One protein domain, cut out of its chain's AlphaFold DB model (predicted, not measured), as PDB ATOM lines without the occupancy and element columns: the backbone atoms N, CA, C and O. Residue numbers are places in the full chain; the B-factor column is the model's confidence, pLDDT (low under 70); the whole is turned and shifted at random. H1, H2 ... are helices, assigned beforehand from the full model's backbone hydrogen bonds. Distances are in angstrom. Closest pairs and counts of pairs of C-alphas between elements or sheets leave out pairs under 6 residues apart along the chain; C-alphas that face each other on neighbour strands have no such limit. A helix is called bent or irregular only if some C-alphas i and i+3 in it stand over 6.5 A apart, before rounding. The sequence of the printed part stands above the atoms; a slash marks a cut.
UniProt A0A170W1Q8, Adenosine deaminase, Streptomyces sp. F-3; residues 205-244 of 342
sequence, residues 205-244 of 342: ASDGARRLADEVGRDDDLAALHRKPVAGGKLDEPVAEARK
ATOM      1  N   ALA A 205     -48.841  34.569  31.374       62.53
ATOM      2  CA  ALA A 205     -47.836  33.836  30.594       62.53
ATOM      3  C   ALA A 205     -47.930  33.997  29.058       62.53
ATOM      4  O   ALA A 205     -47.505  33.112  28.307       62.53
ATOM      5  N   SER A 206     -48.464  35.122  28.567       68.81
ATOM      6  CA  SER A 206     -48.683  35.366  27.132       68.81
ATOM      7  C   SER A 206     -47.401  35.209  26.304       68.81
ATOM      8  O   SER A 206     -47.436  34.684  25.194       68.81
ATOM      9  N   ASP A 207     -46.254  35.607  26.860       70.56
ATOM     10  CA  ASP A 207     -44.950  35.483  26.204       70.56
ATOM     11  C   ASP A 207     -44.465  34.034  26.116       70.56
ATOM     12  O   ASP A 207     -43.938  33.623  25.079       70.56
ATOM     13  N   GLY A 208     -44.640  33.250  27.184       76.19
ATOM     14  CA  GLY A 208     -44.328  31.822  27.193       76.19
ATOM     15  C   GLY A 208     -45.177  31.060  26.179       76.19
ATOM     16  O   GLY A 208     -44.645  30.295  25.372       76.19
ATOM     17  N   ALA A 209     -46.481  31.343  26.149       78.62
ATOM     18  CA  ALA A 209     -47.404  30.773  25.173       78.62
ATOM     19  C   ALA A 209     -47.047  31.169  23.729       78.62
ATOM     20  O   ALA A 209     -47.041  30.312  22.845       78.62
ATOM     21  N   ARG A 210     -46.687  32.439  23.484       77.88
ATOM     22  CA  ARG A 210     -46.286  32.919  22.153       77.88
ATOM     23  C   ARG A 210     -44.999  32.263  21.662       77.88
ATOM     24  O   ARG A 210     -44.966  31.784  20.536       77.88
ATOM     25  N   ARG A 211     -43.962  32.178  22.505       81.69
ATOM     26  CA  ARG A 211     -42.705  31.487  22.157       81.69
ATOM     27  C   ARG A 211     -42.950  30.029  21.777       81.69
ATOM     28  O   ARG A 211     -42.391  29.553  20.793       81.69
ATOM     29  N   LEU A 212     -43.809  29.339  22.530       84.44
ATOM     30  CA  LEU A 212     -44.181  27.963  22.216       84.44
ATOM     31  C   LEU A 212     -44.947  27.868  20.889       84.44
ATOM     32  O   LEU A 212     -44.687  26.963  20.100       84.44
ATOM     33  N   ALA A 213     -45.874  28.793  20.625       85.62
ATOM     34  CA  ALA A 213     -46.602  28.839  19.360       85.62
ATOM     35  C   ALA A 213     -45.660  29.060  18.161       85.62
ATOM     36  O   ALA A 213     -45.788  28.352  17.159       85.62
ATOM     37  N   ASP A 214     -44.686  29.968  18.289       85.88
ATOM     38  CA  ASP A 214     -43.656  30.234  17.275       85.88
ATOM     39  C   ASP A 214     -42.780  28.992  17.012       85.88
ATOM     40  O   ASP A 214     -42.432  28.703  15.867       85.88
ATOM     41  N   GLU A 215     -42.455  28.219  18.055       87.19
ATOM     42  CA  GLU A 215     -41.686  26.973  17.936       87.19
ATOM     43  C   GLU A 215     -42.494  25.838  17.282       87.19
ATOM     44  O   GLU A 215     -41.975  25.075  16.466       87.19
ATOM     45  N   VAL A 216     -43.765  25.689  17.667       89.38
ATOM     46  CA  VAL A 216     -44.643  24.598  17.221       89.38
ATOM     47  C   VAL A 216     -45.099  24.794  15.774       89.38
ATOM     48  O   VAL A 216     -45.139  23.824  15.005       89.38
ATOM     49  N   GLY A 217     -45.432  26.036  15.411       85.94
ATOM     50  CA  GLY A 217     -45.981  26.400  14.111       85.94
ATOM     51  C   GLY A 217     -47.384  25.834  13.847       85.94
ATOM     52  O   GLY A 217     -47.860  24.898  14.493       85.94
ATOM     53  N   ARG A 218     -48.070  26.400  12.850       87.50
ATOM     54  CA  ARG A 218     -49.382  25.910  12.406       87.50
ATOM     55  C   ARG A 218     -49.260  24.528  11.748       87.50
ATOM     56  O   ARG A 218     -48.277  24.238  11.068       87.50
ATOM     57  N   ASP A 219     -50.273  23.686  11.937       88.19
ATOM     58  CA  ASP A 219     -50.448  22.408  11.242       88.19
ATOM     59  C   ASP A 219     -51.930  22.230  10.907       88.19
ATOM     60  O   ASP A 219     -52.781  22.498  11.757       88.19
ATOM     61  N   ASP A 220     -52.236  21.815   9.680       91.62
ATOM     62  CA  ASP A 220     -53.620  21.613   9.239       91.62
ATOM     63  C   ASP A 220     -54.191  20.270   9.737       91.62
ATOM     64  O   ASP A 220     -55.409  20.113   9.832       91.62
ATOM     65  N   ASP A 221     -53.339  19.304  10.113       92.31
ATOM     66  CA  ASP A 221     -53.774  18.133  10.878       92.31
ATOM     67  C   ASP A 221     -53.928  18.539  12.349       92.31
ATOM     68  O   ASP A 221     -52.953  18.610  13.095       92.31
ATOM     69  N   LEU A 222     -55.168  18.761  12.794       87.94
ATOM     70  CA  LEU A 222     -55.476  19.155  14.174       87.94
ATOM     71  C   LEU A 222     -54.944  18.163  15.220       87.94
ATOM     72  O   LEU A 222     -54.569  18.568  16.321       87.94
ATOM     73  N   ALA A 223     -54.870  16.870  14.897       89.19
ATOM     74  CA  ALA A 223     -54.305  15.882  15.807       89.19
ATOM     75  C   ALA A 223     -52.778  16.021  15.884       89.19
ATOM     76  O   ALA A 223     -52.197  15.845  16.956       89.19
ATOM     77  N   ALA A 224     -52.115  16.350  14.773       88.44
ATOM     78  CA  ALA A 224     -50.698  16.701  14.774       88.44
ATOM     79  C   ALA A 224     -50.446  18.034  15.490       88.44
ATOM     80  O   ALA A 224     -49.571  18.085  16.355       88.44
ATOM     81  N   LEU A 225     -51.252  19.063  15.212       90.44
ATOM     82  CA  LEU A 225     -51.203  20.364  15.874       90.44
ATOM     83  C   LEU A 225     -51.349  20.218  17.385       90.44
ATOM     84  O   LEU A 225     -50.585  20.831  18.110       90.44
ATOM     85  N   HIS A 226     -52.269  19.375  17.862       87.94
ATOM     86  CA  HIS A 226     -52.438  19.112  19.290       87.94
ATOM     87  C   HIS A 226     -51.248  18.359  19.898       87.94
ATOM     88  O   HIS A 226     -50.837  18.660  21.016       87.94
ATOM     89  N   ARG A 227     -50.661  17.394  19.172       90.25
ATOM     90  CA  ARG A 227     -49.507  16.612  19.655       90.25
ATOM     91  C   ARG A 227     -48.243  17.454  19.830       90.25
ATOM     92  O   ARG A 227     -47.474  17.186  20.746       90.25
ATOM     93  N   LYS A 228     -48.001  18.444  18.968       89.31
ATOM     94  CA  LYS A 228     -46.776  19.260  18.998       89.31
ATOM     95  C   LYS A 228     -46.553  20.043  20.311       89.31
ATOM     96  O   LYS A 228     -45.454  19.919  20.846       89.31
ATOM     97  N   PRO A 229     -47.522  20.804  20.860       87.62
ATOM     98  CA  PRO A 229     -47.342  21.549  22.103       87.62
ATOM     99  C   PRO A 229     -47.349  20.646  23.344       87.62
ATOM    100  O   PRO A 229     -46.711  20.979  24.333       87.62
ATOM    101  N   VAL A 230     -48.014  19.483  23.321       88.19
ATOM    102  CA  VAL A 230     -47.976  18.536  24.461       88.19
ATOM    103  C   VAL A 230     -46.715  17.665  24.470       88.19
ATOM    104  O   VAL A 230     -46.363  17.089  25.500       88.19
ATOM    105  N   ALA A 231     -46.033  17.528  23.329       87.19
ATOM    106  CA  ALA A 231     -44.873  16.659  23.204       87.19
ATOM    107  C   ALA A 231     -43.742  17.107  24.136       87.19
ATOM    108  O   ALA A 231     -43.360  18.273  24.152       87.19
ATOM    109  N   GLY A 232     -43.178  16.156  24.885       82.38
ATOM    110  CA  GLY A 232     -42.006  16.398  25.729       82.38
ATOM    111  C   GLY A 232     -42.225  17.401  26.864       82.38
ATOM    112  O   GLY A 232     -41.242  17.953  27.343       82.38
ATOM    113  N   GLY A 233     -43.474  17.661  27.272       84.19
ATOM    114  CA  GLY A 233     -43.771  18.606  28.353       84.19
ATOM    115  C   GLY A 233     -43.597  20.074  27.960       84.19
ATOM    116  O   GLY A 233     -43.459  20.927  28.827       84.19
ATOM    117  N   LYS A 234     -43.605  20.412  26.663       84.88
ATOM    118  CA  LYS A 234     -43.433  21.800  26.193       84.88
ATOM    119  C   LYS A 234     -44.479  22.782  26.740       84.88
ATOM    120  O   LYS A 234     -44.195  23.969  26.861       84.88
ATOM    121  N   LEU A 235     -45.669  22.299  27.098       84.19
ATOM    122  CA  LEU A 235     -46.691  23.096  27.782       84.19
ATOM    123  C   LEU A 235     -46.431  23.282  29.282       84.19
ATOM    124  O   LEU A 235     -47.020  24.182  29.874       84.19
ATOM    125  N   ASP A 236     -45.574  22.474  29.906       84.00
ATOM    126  CA  ASP A 236     -45.416  22.456  31.362       84.00
ATOM    127  C   ASP A 236     -44.862  23.785  31.886       84.00
ATOM    128  O   ASP A 236     -45.329  24.282  32.910       84.00
ATOM    129  N   GLU A 237     -43.911  24.394  31.171       81.19
ATOM    130  CA  GLU A 237     -43.323  25.682  31.546       81.19
ATOM    131  C   GLU A 237     -44.324  26.849  31.406       81.19
ATOM    132  O   GLU A 237     -44.575  27.503  32.425       81.19
ATOM    133  N   PRO A 238     -44.990  27.075  30.250       80.06
ATOM    134  CA  PRO A 238     -46.050  28.082  30.147       80.06
ATOM    135  C   PRO A 238     -47.201  27.862  31.137       80.06
ATOM    136  O   PRO A 238     -47.724  28.819  31.701       80.06
ATOM    137  N   VAL A 239     -47.588  26.610  31.408       76.75
ATOM    138  CA  VAL A 239     -48.627  26.293  32.403       76.75
ATOM    139  C   VAL A 239     -48.153  26.603  33.823       76.75
ATOM    140  O   VAL A 239     -48.940  27.084  34.638       76.75
ATOM    141  N   ALA A 240     -46.887  26.345  34.153       75.12
ATOM    142  CA  ALA A 240     -46.324  26.685  35.457       75.12
ATOM    143  C   ALA A 240     -46.199  28.204  35.654       75.12
ATOM    144  O   ALA A 240     -46.473  28.694  36.749       75.12
ATOM    145  N   GLU A 241     -45.822  28.947  34.612       73.19
ATOM    146  CA  GLU A 241     -45.841  30.415  34.587       73.19
ATOM    147  C   GLU A 241     -47.274  30.930  34.785       73.19
ATOM    148  O   GLU A 241     -47.534  31.674  35.732       73.19
ATOM    149  N   ALA A 242     -48.231  30.407  34.013       70.06
ATOM    150  CA  ALA A 242     -49.639  30.762  34.138       70.06
ATOM    151  C   ALA A 242     -50.194  30.463  35.537       70.06
ATOM    152  O   ALA A 242     -50.949  31.259  36.075       70.06
ATOM    153  N   ARG A 243     -49.793  29.356  36.175       66.56
ATOM    154  CA  ARG A 243     -50.189  29.013  37.556       66.56
ATOM    155  C   ARG A 243     -49.559  29.894  38.630       66.56
ATOM    156  O   ARG A 243     -50.116  29.989  39.718       66.56
ATOM    157  N   LYS A 244     -48.389  30.490  38.384       66.56
ATOM    158  CA  LYS A 244     -47.826  31.495  39.304       66.56
ATOM    159  C   LYS A 244     -48.615  32.798  39.227       66.56
ATOM    160  O   LYS A 244     -48.727  33.498  40.227       66.56
TER     161      LYS A 244
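AT A GLANCE: This is residues 205 to 244 of the 342 residues of the protein "Adenosine deaminase" of Streptomyces sp. F-3 (UniProt A0A170W1Q8). The chain folds back on itself as a narrow U: H2, the longest helix by residues, and H3 follow each other along one arm, and H1 makes the other. H3 runs back side by side with H1, while H2 crosses near the far end of H1 at a steep tilt, close to the turn at residues 217 to 221. The printed part has 40 residues with three named helices in the order H1, H2, H3 and no named strand; its class is all helix. It is only just compact, close to loose, with a radius of gyration of the C-alphas of 10.3 A, and only just elongated, spanning 32 by 16 by 12 A.

IN THESE COORDINATES: H2, residues 222 to 233, measures 18.4 A from first to last C-alpha and begins at C-alpha 222 (-55.476, 19.155, 14.174). It is irregular: C-alphas 229 and 232 are 8.3 A apart. H1, residues 206 to 216, measures 15.2 A and begins at C-alpha 206 (-48.683, 35.366, 27.132). H3, residues 236 to 244, measures 12.3 A and ends at C-alpha 244 (-47.826, 31.495, 39.304).

HOW THE PARTS SIT: H2 touches H1 with residues 225 to 229 alone; the closest C-alphas are those of Lys 228 and Val 216, 6.0 A apart. These two helices run opposite ways at a steep tilt of 67 degrees, only just short of about perpendicular. H3 touches H1, with the C-alphas of Pro 238 and Gly 208 closest at 5.1 A. H1 and H3 run opposite ways at a shallow tilt of 9 degrees. H2 and H3 meet only through their link. In H1 and H3 every O i to N i+4 pair is within hydrogen-bond range; in H2 4 of 8 are.

THE WHOLE: The two C-alphas farthest apart, those of Asp 220 and Lys 244, are 32.2 A apart, while those of Ala 205 and Lys 244 are 9.0 A apart. The links H1 to H2 and H2 to H3 are tight, and the printed part has no cut. The mean pLDDT of the printed part is 82.2; residues 205 to 206 and 243 to 244 are under 70.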